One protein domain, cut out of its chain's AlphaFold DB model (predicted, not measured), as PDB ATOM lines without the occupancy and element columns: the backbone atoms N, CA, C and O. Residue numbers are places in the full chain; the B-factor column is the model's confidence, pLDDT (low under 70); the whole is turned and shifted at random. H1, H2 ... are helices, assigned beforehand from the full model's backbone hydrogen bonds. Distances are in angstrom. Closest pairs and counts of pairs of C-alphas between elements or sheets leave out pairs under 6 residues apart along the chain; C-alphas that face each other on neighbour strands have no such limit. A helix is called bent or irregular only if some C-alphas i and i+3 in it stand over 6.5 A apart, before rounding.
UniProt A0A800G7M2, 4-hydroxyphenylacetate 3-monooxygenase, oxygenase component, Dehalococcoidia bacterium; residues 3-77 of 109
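What this domain is: This is residues 3 to 77 of the 109 residues of the protein "4-hydroxyphenylacetate 3-monooxygenase, oxygenase component" of Dehalococcoidia bacterium (UniProt A0A800G7M2). H3 and H4 meet at a corner to form a rod, with H1 along both and H2 across the other end of H3. There are 75 printed residues with four named helices, H1 to H4: all helix. It is loose, with a radius of gyration of the C-alphas of 14.8 A, spanning 51 by 23 by 16 A.

How they stand to each other: H1, residues 3 to 18, touches H3, residues 46 to 60, at a steep tilt of 40 degrees, closest at C-alphas 18 and 53, 5.8 A. H2, residues 32 to 38, touches H3, about perpendicular at 76 degrees, closest at C-alphas 36 and 46, 5.2 A. H4, residues 63 to 74, touches H3 only at the corner and H1 closest at C-alphas 69 and 4, 6.2 A. Every O i to N i+4 pair is within hydrogen-bond range in H2, H3 and H4; in H1, 9 of 12.

Where its parts are: H1 begins at C-alpha 3 (-12.849, -66.162, 46.802) and is irregular: C-alphas 13 and 16 are 9.3 A apart. H4 ends at C-alpha 74 (-18.927, -73.842, 51.754).

The domain as a whole: The printed part has no cut; the link H1 to H2 is long.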
ATOM      1  N   TYR A   3     -11.841 -67.217  46.702       92.31
ATOM      2  CA  TYR A   3     -12.849 -66.162  46.802       92.31
ATOM      3  C   TYR A   3     -12.587 -65.252  48.006       92.31
ATOM      4  O   TYR A   3     -12.415 -64.044  47.847       92.31
ATOM      5  N   SER A   4     -12.413 -65.838  49.201       91.94
ATOM      6  CA  SER A   4     -12.027 -65.076  50.402       91.94
ATOM      7  C   SER A   4     -10.724 -64.286  50.205       91.94
ATOM      8  O   SER A   4     -10.557 -63.207  50.770       91.94
ATOM      9  N   ARG A   5      -9.782 -64.801  49.399       94.62
ATOM     10  CA  ARG A   5      -8.532 -64.092  49.098       94.62
ATOM     11  C   ARG A   5      -8.758 -62.892  48.182       94.62
ATOM     12  O   ARG A   5      -8.125 -61.865  48.404       94.62
ATOM     13  N   VAL A   6      -9.634 -63.007  47.183       95.19
ATOM     14  CA  VAL A   6     -10.015 -61.878  46.321       95.19
ATOM     15  C   VAL A   6     -10.644 -60.767  47.157       95.19
ATOM     16  O   VAL A   6     -10.186 -59.632  47.060       95.19
ATOM     17  N   ALA A   7     -11.606 -61.093  48.028       94.75
ATOM     18  CA  ALA A   7     -12.227 -60.110  48.921       94.75
ATOM     19  C   ALA A   7     -11.178 -59.372  49.774       94.75
ATOM     20  O   ALA A   7     -11.120 -58.146  49.742       94.75
ATOM     21  N   ALA A   8     -10.262 -60.108  50.413       95.25
ATOM     22  CA  ALA A   8      -9.185 -59.518  51.214       95.25
ATOM     23  C   ALA A   8      -8.241 -58.607  50.401       95.25
ATOM     24  O   ALA A   8      -7.766 -57.591  50.903       95.25
ATOM     25  N   ILE A   9      -7.959 -58.946  49.137       97.31
ATOM     26  CA  ILE A   9      -7.156 -58.088  48.253       97.31
ATOM     27  C   ILE A   9      -7.908 -56.790  47.946       97.31
ATOM     28  O   ILE A   9      -7.304 -55.719  47.990       97.31
ATOM     29  N   VAL A  10      -9.212 -56.860  47.660       96.44
ATOM     30  CA  VAL A  10     -10.029 -55.659  47.423       96.44
ATOM     31  C   VAL A  10     -10.053 -54.772  48.668       96.44
ATOM     32  O   VAL A  10      -9.818 -53.571  48.546       96.44
ATOM     33  N   GLU A  11     -10.255 -55.346  49.856       95.50
ATOM     34  CA  GLU A  11     -10.206 -54.617  51.133       95.50
ATOM     35  C   GLU A  11      -8.856 -53.924  51.342       95.50
ATOM     36  O   GLU A  11      -8.812 -52.746  51.690       95.50
ATOM     37  N   GLN A  12      -7.747 -54.618  51.075       97.12
ATOM     38  CA  GLN A  12      -6.405 -54.063  51.244       97.12
ATOM     39  C   GLN A  12      -6.100 -52.939  50.243       97.12
ATOM     40  O   GLN A  12      -5.456 -51.956  50.606       97.12
ATOM     41  N   LEU A  13      -6.544 -53.071  48.990       96.50
ATOM     42  CA  LEU A  13      -6.312 -52.066  47.948       96.50
ATOM     43  C   LEU A  13      -7.199 -50.829  48.121       96.50
ATOM     44  O   LEU A  13      -6.744 -49.711  47.888       96.50
ATOM     45  N   ALA A  14      -8.464 -51.019  48.496       94.88
ATOM     46  CA  ALA A  14      -9.427 -49.930  48.619       94.88
ATOM     47  C   ALA A  14      -9.389 -49.257  50.002       94.88
ATOM     48  O   ALA A  14      -9.670 -48.058  50.107       94.88
ATOM     49  N   ALA A  15      -8.996 -50.003  51.041       94.12
ATOM     50  CA  ALA A  15      -8.824 -49.554  52.420       94.12
ATOM     51  C   ALA A  15     -10.008 -48.692  52.908       94.12
ATOM     52  O   ALA A  15     -11.173 -48.973  52.617       94.12
ATOM     53  N   GLY A  16      -9.724 -47.602  53.628       92.94
ATOM     54  CA  GLY A  16     -10.745 -46.663  54.099       92.94
ATOM     55  C   GLY A  16     -11.505 -45.940  52.981       92.94
ATOM     56  O   GLY A  16     -12.561 -45.370  53.242       92.94
ATOM     57  N   GLY A  17     -11.033 -45.992  51.730       92.69
ATOM     58  CA  GLY A  17     -11.728 -45.391  50.593       92.69
ATOM     59  C   GLY A  17     -13.115 -45.991  50.349       92.69
ATOM     60  O   GLY A  17     -13.980 -45.300  49.823       92.69
ATOM     61  N   LEU A  18     -13.363 -47.231  50.790       93.56
ATOM     62  CA  LEU A  18     -14.691 -47.859  50.734       93.56
ATOM     63  C   LEU A  18     -15.727 -47.162  51.628       93.56
ATOM     64  O   LEU A  18     -16.915 -47.234  51.340       93.56
ATOM     65  N   MET A  19     -15.288 -46.475  52.688       92.81
ATOM     66  CA  MET A  19     -16.160 -45.683  53.568       92.81
ATOM     67  C   MET A  19     -16.348 -44.247  53.066       92.81
ATOM     68  O   MET A  19     -17.261 -43.545  53.492       92.81
ATOM     69  N   LEU A  20     -15.474 -43.797  52.164       91.00
ATOM     70  CA  LEU A  20     -15.438 -42.439  51.634       91.00
ATOM     71  C   LEU A  20     -16.062 -42.431  50.240       91.00
ATOM     72  O   LEU A  20     -15.382 -42.213  49.237       91.00
ATOM     73  N   THR A  21     -17.364 -42.697  50.161       93.25
ATOM     74  CA  THR A  21     -18.106 -42.605  48.899       93.25
ATOM     75  C   THR A  21     -19.313 -41.680  49.049       93.25
ATOM     76  O   THR A  21     -20.241 -42.043  49.779       93.25
ATOM     77  N   PRO A  22     -19.353 -40.528  48.352       95.25
ATOM     78  CA  PRO A  22     -20.543 -39.687  48.303       95.25
ATOM     79  C   PRO A  22     -21.726 -40.446  47.690       95.25
ATOM     80  O   PRO A  22     -21.558 -41.437  46.962       95.25
ATOM     81  N   THR A  23     -22.933 -39.992  48.005       94.50
ATOM     82  CA  THR A  23     -24.172 -40.461  47.379       94.50
ATOM     83  C   THR A  23     -24.302 -39.928  45.950       94.50
ATOM     84  O   THR A  23     -23.540 -39.063  45.519       94.50
ATOM     85  N   GLU A  24     -25.256 -40.457  45.180       92.62
ATOM     86  CA  GLU A  24     -25.532 -39.923  43.837       92.62
ATOM     87  C   GLU A  24     -26.079 -38.488  43.911       92.62
ATOM     88  O   GLU A  24     -25.759 -37.672  43.054       92.62
ATOM     89  N   GLU A  25     -26.851 -38.159  44.952       95.75
ATOM     90  CA  GLU A  25     -27.388 -36.809  45.159       95.75
ATOM     91  C   GLU A  25     -26.272 -35.796  45.435       95.75
ATOM     92  O   GLU A  25     -26.284 -34.700  44.874       95.75
ATOM     93  N   ASP A  26     -25.249 -36.187  46.201       95.81
ATOM     94  CA  ASP A  26     -24.086 -35.336  46.478       95.81
ATOM     95  C   ASP A  26     -23.349 -34.924  45.192       95.81
ATOM     96  O   ASP A  26     -22.831 -33.810  45.102       95.81
ATOM     97  N   LEU A  27     -23.344 -35.780  44.160       93.56
ATOM     98  CA  LEU A  27     -22.720 -35.487  42.860       93.56
ATOM     99  C   LEU A  27     -23.435 -34.379  42.073       93.56
ATOM    100  O   LEU A  27     -22.845 -33.833  41.140       93.56
ATOM    101  N   ALA A  28     -24.681 -34.060  42.424       95.25
ATOM    102  CA  ALA A  28     -25.454 -32.949  41.868       95.25
ATOM    103  C   ALA A  28     -25.723 -31.840  42.904       95.25
ATOM    104  O   ALA A  28     -26.425 -30.872  42.609       95.25
ATOM    105  N   GLY A  29     -25.189 -31.989  44.118       96.06
ATOM    106  CA  GLY A  29     -25.424 -31.084  45.231       96.06
ATOM    107  C   GLY A  29     -24.492 -29.868  45.247       96.06
ATOM    108  O   GLY A  29     -23.647 -29.692  44.366       96.06
ATOM    109  N   PRO A  30     -24.588 -29.036  46.298       97.81
ATOM    110  CA  PRO A  30     -23.761 -27.837  46.455       97.81
ATOM    111  C   PRO A  30     -22.248 -28.104  46.454       97.81
ATOM    112  O   PRO A  30     -21.482 -27.206  46.128       97.81
ATOM    113  N   LEU A  31     -21.831 -29.330  46.801       97.12
ATOM    114  CA  LEU A  31     -20.428 -29.761  46.866       97.12
ATOM    115  C   LEU A  31     -19.957 -30.519  45.613       97.12
ATOM    116  O   LEU A  31     -18.880 -31.121  45.618       97.12
ATOM    117  N   ALA A  32     -20.748 -30.543  44.537       96.62
ATOM    118  CA  ALA A  32     -20.427 -31.309  43.334       96.62
ATOM    119  C   ALA A  32     -19.066 -30.923  42.722       96.62
ATOM    120  O   ALA A  32     -18.340 -31.791  42.232       96.62
ATOM    121  N   GLY A  33     -18.687 -29.640  42.786       97.31
ATOM    122  CA  GLY A  33     -17.391 -29.160  42.299       97.31
ATOM    123  C   GLY A  33     -16.215 -29.724  43.102       97.31
ATOM    124  O   GLY A  33     -15.245 -30.235  42.535       97.31
ATOM    125  N   GLU A  34     -16.317 -29.694  44.428       97.81
ATOM    126  CA  GLU A  34     -15.342 -30.247  45.365       97.81
ATOM    127  C   GLU A  34     -15.245 -31.761  45.215       97.81
ATOM    128  O   GLU A  34     -14.142 -32.305  45.161       97.81
ATOM    129  N   ILE A  35     -16.382 -32.445  45.090       96.94
ATOM    130  CA  ILE A  35     -16.412 -33.889  44.861       96.94
ATOM    131  C   ILE A  35     -15.712 -34.218  43.541       96.94
ATOM    132  O   ILE A  35     -14.824 -35.071  43.520       96.94
ATOM    133  N   GLY A  36     -16.021 -33.488  42.467       96.81
ATOM    134  CA  GLY A  36     -15.343 -33.621  41.177       96.81
ATOM    135  C   GLY A  36     -13.821 -33.497  41.282       96.81
ATOM    136  O   GLY A  36     -13.093 -34.284  40.676       96.81
ATOM    137  N   LYS A  37     -13.333 -32.557  42.099       96.50
ATOM    138  CA  LYS A  37     -11.901 -32.285  42.280       96.50
ATOM    139  C   LYS A  37     -11.190 -33.285  43.197       96.50
ATOM    140  O   LYS A  37     -10.074 -33.702  42.882       96.50
ATOM    141  N   TYR A  38     -11.787 -33.640  44.332       95.69
ATOM    142  CA  TYR A  38     -11.113 -34.397  45.397       95.69
ATOM    143  C   TYR A  38     -11.384 -35.904  45.352       95.69
ATOM    144  O   TYR A  38     -10.570 -36.677  45.852       95.69
ATOM    145  N   TYR A  39     -12.466 -36.346  44.705       95.56
ATOM    146  CA  TYR A  39     -12.792 -37.772  44.571       95.56
ATOM    147  C   TYR A  39     -12.341 -38.383  43.240       95.56
ATOM    148  O   TYR A  39     -12.658 -39.537  42.965       95.56
ATOM    149  N   GLN A  40     -11.570 -37.676  42.413       95.69
ATOM    150  CA  GLN A  40     -11.010 -38.247  41.184       95.69
ATOM    151  C   GLN A  40      -9.959 -39.343  41.451       95.69
ATOM    152  O   GLN A  40      -9.410 -39.500  42.551       95.69
ATOM    153  N   GLY A  41      -9.720 -40.174  40.439       94.12
ATOM    154  CA  GLY A  41      -8.604 -41.115  40.388       94.12
ATOM    155  C   GLY A  41      -7.450 -40.557  39.556       94.12
ATOM    156  O   GLY A  41      -7.571 -39.503  38.944       94.12
ATOM    157  N   ALA A  42      -6.340 -41.294  39.490       95.44
ATOM    158  CA  ALA A  42      -5.179 -40.886  38.693       95.44
ATOM    159  C   ALA A  42      -5.499 -40.719  37.192       95.44
ATOM    160  O   ALA A  42      -4.892 -39.896  36.519       95.44
ATOM    161  N   SER A  43      -6.449 -41.501  36.675       96.56
ATOM    162  CA  SER A  43      -6.827 -41.531  35.255       96.56
ATOM    163  C   SER A  43      -8.341 -41.529  35.015       96.56
ATOM    164  O   SER A  43      -8.789 -41.710  33.883       96.56
ATOM    165  N   ILE A  44      -9.148 -41.353  36.066       97.12
ATOM    166  CA  ILE A  44     -10.612 -41.416  35.993       97.12
ATOM    167  C   ILE A  44     -11.246 -40.274  36.782       97.12
ATOM    168  O   ILE A  44     -10.726 -39.862  37.816       97.12
ATOM    169  N   ASP A  45     -12.398 -39.800  36.313       97.19
ATOM    170  CA  ASP A  45     -13.186 -38.793  37.017       97.19
ATOM    171  C   ASP A  45     -13.770 -39.322  38.343       97.19
ATOM    172  O   ASP A  45     -13.820 -40.531  38.608       97.19
ATOM    173  N   ALA A  46     -14.219 -38.390  39.188       96.06
ATOM    174  CA  ALA A  46     -14.792 -38.704  40.491       96.06
ATOM    175  C   ALA A  46     -16.005 -39.634  40.392       96.06
ATOM    176  O   ALA A  46     -16.091 -40.613  41.133       96.06
ATOM    177  N   LYS A  47     -16.914 -39.394  39.439       95.50
ATOM    178  CA  LYS A  47     -18.128 -40.203  39.275       95.50
ATOM    179  C   LYS A  47     -17.787 -41.667  38.995       95.50
ATOM    180  O   LYS A  47     -18.358 -42.565  39.614       95.50
ATOM    181  N   LYS A  48     -16.831 -41.933  38.102       96.75
ATOM    182  CA  LYS A  48     -16.356 -43.291  37.797       96.75
ATOM    183  C   LYS A  48     -15.695 -43.945  39.002       96.75
ATOM    184  O   LYS A  48     -16.013 -45.098  39.294       96.75
ATOM    185  N   LYS A  49     -14.820 -43.231  39.718       96.00
ATOM    186  CA  LYS A  49     -14.159 -43.778  40.915       96.00
ATOM    187  C   LYS A  49     -15.173 -44.124  42.004       96.00
ATOM    188  O   LYS A  49     -15.117 -45.222  42.546       96.00
ATOM    189  N   VAL A  50     -16.129 -43.237  42.277       95.81
ATOM    190  CA  VAL A  50     -17.189 -43.468  43.269       95.81
ATOM    191  C   VAL A  50     -18.006 -44.707  42.908       95.81
ATOM    192  O   VAL A  50     -18.184 -45.581  43.752       95.81
ATOM    193  N   ARG A  51     -18.429 -44.852  41.646       95.62
ATOM    194  CA  ARG A  51     -19.155 -46.054  41.192       95.62
ATOM    195  C   ARG A  51     -18.337 -47.333  41.365       95.62
ATOM    196  O   ARG A  51     -18.888 -48.339  41.802       95.62
ATOM    197  N   LEU A  52     -17.039 -47.294  41.059       95.81
ATOM    198  CA  LEU A  52     -16.142 -48.437  41.245       95.81
ATOM    199  C   LEU A  52     -16.033 -48.841  42.722       95.81
ATOM    200  O   LEU A  52     -16.126 -50.022  43.043       95.81
ATOM    201  N   PHE A  53     -15.867 -47.872  43.621       96.50
ATOM    202  CA  PHE A  53     -15.741 -48.141  45.055       96.50
ATOM    203  C   PHE A  53     -17.053 -48.635  45.671       96.50
ATOM    204  O   PHE A  53     -17.027 -49.546  46.493       96.50
ATOM    205  N   ARG A  54     -18.205 -48.119  45.223       95.56
ATOM    206  CA  ARG A  54     -19.518 -48.646  45.636       95.56
ATOM    207  C   ARG A  54     -19.721 -50.087  45.169       95.56
ATOM    208  O   ARG A  54     -20.157 -50.911  45.958       95.56
ATOM    209  N   LEU A  55     -19.333 -50.415  43.933       95.69
ATOM    210  CA  LEU A  55     -19.369 -51.795  43.437       95.69
ATOM    211  C   LEU A  55     -18.467 -52.723  44.264       95.69
ATOM    212  O   LEU A  55     -18.867 -53.832  44.608       95.69
ATOM    213  N   ALA A  56     -17.255 -52.269  44.594       96.69
ATOM    214  CA  ALA A  56     -16.347 -53.022  45.452       96.69
ATOM    215  C   ALA A  56     -16.958 -53.264  46.842       96.69
ATOM    216  O   ALA A  56     -16.891 -54.381  47.350       96.69
ATOM    217  N   TRP A  57     -17.602 -52.249  47.427       96.25
ATOM    218  CA  TRP A  57     -18.293 -52.376  48.708       96.25
ATOM    219  C   TRP A  57     -19.482 -53.342  48.646       96.25
ATOM    220  O   TRP A  57     -19.621 -54.191  49.525       96.25
ATOM    221  N   ASP A  58     -20.291 -53.288  47.589       95.81
ATOM    222  CA  ASP A  58     -21.403 -54.222  47.385       95.81
ATOM    223  C   ASP A  58     -20.928 -55.677  47.322       95.81
ATOM    224  O   ASP A  58     -21.577 -56.559  47.891       95.81
ATOM    225  N   LEU A  59     -19.772 -55.924  46.697       94.50
ATOM    226  CA  LEU A  59     -19.195 -57.260  46.548       94.50
ATOM    227  C   LEU A  59     -18.688 -57.863  47.866       94.50
ATOM    228  O   LEU A  59     -18.681 -59.086  47.991       94.50
ATOM    229  N   ILE A  60     -18.259 -57.048  48.835       94.25
ATOM    230  CA  ILE A  60     -17.542 -57.552  50.023       94.25
ATOM    231  C   ILE A  60     -18.190 -57.143  51.353       94.25
ATOM    232  O   ILE A  60     -18.337 -57.970  52.251       94.25
ATOM    233  N   GLY A  61     -18.623 -55.890  51.479       91.31
ATOM    234  CA  GLY A  61     -18.982 -55.271  52.755       91.31
ATOM    235  C   GLY A  61     -20.474 -55.220  53.058       91.31
ATOM    236  O   GLY A  61     -20.870 -55.060  54.211       91.31
ATOM    237  N   THR A  62     -21.328 -55.370  52.046       96.31
ATOM    238  CA  THR A  62     -22.778 -55.451  52.267       96.31
ATOM    239  C   THR A  62     -23.203 -56.838  52.743       96.31
ATOM    240  O   THR A  62     -22.464 -57.818  52.631       96.31
ATOM    241  N   GLN A  63     -24.453 -56.954  53.207       97.31
ATOM    242  CA  GLN A  63     -25.066 -58.252  53.507       97.31
ATOM    243  C   GLN A  63     -24.998 -59.213  52.312       97.31
ATOM    244  O   GLN A  63     -24.800 -60.413  52.504       97.31
ATOM    245  N   PHE A  64     -25.127 -58.695  51.085       96.25
ATOM    246  CA  PHE A  64     -24.991 -59.493  49.871       96.25
ATOM    247  C   PHE A  64     -23.564 -60.033  49.722       96.25
ATOM    248  O   PHE A  64     -23.386 -61.249  49.633       96.25
ATOM    249  N   GLY A  65     -22.552 -59.164  49.768       95.00
ATOM    250  CA  GLY A  65     -21.148 -59.556  49.624       95.00
ATOM    251  C   GLY A  65     -20.655 -60.505  50.719       95.00
ATOM    252  O   GLY A  65     -20.040 -61.543  50.450       95.00
ATOM    253  N   SER A  66     -21.020 -60.219  51.968       93.94
ATOM    254  CA  SER A  66     -20.704 -61.079  53.113       93.94
ATOM    255  C   SER A  66     -21.368 -62.456  52.995       93.94
ATOM    256  O   SER A  66     -20.727 -63.481  53.247       93.94
ATOM    257  N   ARG A  67     -22.631 -62.511  52.546       95.75
ATOM    258  CA  ARG A  67     -23.321 -63.779  52.264       95.75
ATOM    259  C   ARG A  67     -22.630 -64.557  51.146       95.75
ATOM    260  O   ARG A  67     -22.460 -65.763  51.301       95.75
ATOM    261  N   GLN A  68     -22.247 -63.904  50.048       95.56
ATOM    262  CA  GLN A  68     -21.549 -64.555  48.932       95.56
ATOM    263  C   GLN A  68     -20.210 -65.149  49.372       95.56
ATOM    264  O   GLN A  68     -19.915 -66.301  49.070       95.56
ATOM    265  N   THR A  69     -19.449 -64.419  50.190       94.38
ATOM    266  CA  THR A  69     -18.183 -64.916  50.752       94.38
ATOM    267  C   THR A  69     -18.378 -66.191  51.569       94.38
ATOM    268  O   THR A  69     -17.608 -67.145  51.439       94.38
ATOM    269  N   LEU A  70     -19.418 -66.237  52.408       93.50
ATOM    270  CA  LEU A  70     -19.736 -67.434  53.184       93.50
ATOM    271  C   LEU A  70     -20.232 -68.579  52.294       93.50
ATOM    272  O   LEU A  70     -19.845 -69.727  52.507       93.50
ATOM    273  N   TYR A  71     -21.078 -68.264  51.315       94.06
ATOM    274  CA  TYR A  71     -21.622 -69.229  50.370       94.06
ATOM    275  C   TYR A  71     -20.507 -69.941  49.607       94.06
ATOM    276  O   TYR A  71     -20.421 -71.161  49.671       94.06
ATOM    277  N   GLU A  72     -19.605 -69.195  48.972       93.81
ATOM    278  CA  GLU A  72     -18.511 -69.757  48.172       93.81
ATOM    279  C   GLU A  72     -17.554 -70.608  49.009       93.81
ATOM    280  O   GLU A  72     -17.108 -71.675  48.579       93.81
ATOM    281  N   ARG A  73     -17.296 -70.202  50.260       91.00
ATOM    282  CA  ARG A  73     -16.445 -70.965  51.185       91.00
ATOM    283  C   ARG A  73     -16.956 -72.387  51.427       91.00
ATOM    284  O   ARG A  73     -16.143 -73.291  51.610       91.00
ATOM    285  N   PHE A  74     -18.274 -72.569  51.439       92.25
ATOM    286  CA  PHE A  74     -18.927 -73.842  51.754       92.25
ATOM    287  C   PHE A  74     -19.777 -74.387  50.608       92.25
ATOM    288  O   PHE A  74     -20.517 -75.350  50.809       92.25
ATOM    289  N   PHE A  75     -19.655 -73.829  49.403       91.81
ATOM    290  CA  PHE A  75     -20.461 -74.228  48.251       91.81
ATOM    291  C   PHE A  75     -20.318 -75.726  47.952       91.81
ATOM    292  O   PHE A  75     -21.300 -76.415  47.693       91.81
ATOM    293  N   ASN A  76     -19.097 -76.250  48.084       88.12
ATOM    294  CA  ASN A  76     -18.793 -77.671  47.900       88.12
ATOM    295  C   ASN A  76     -18.821 -78.487  49.208       88.12
ATOM    296  O   ASN A  76     -18.395 -79.643  49.219       88.12
ATOM    297  N   GLY A  77     -19.307 -77.908  50.305       90.94
ATOM    298  CA  GLY A  77     -19.300 -78.500  51.640       90.94
ATOM    299  C   GLY A  77     -18.101 -78.084  52.494       90.94
ATOM    300  O   GLY A  77     -17.318 -77.202  52.140       90.94
TER     301      GLY A  77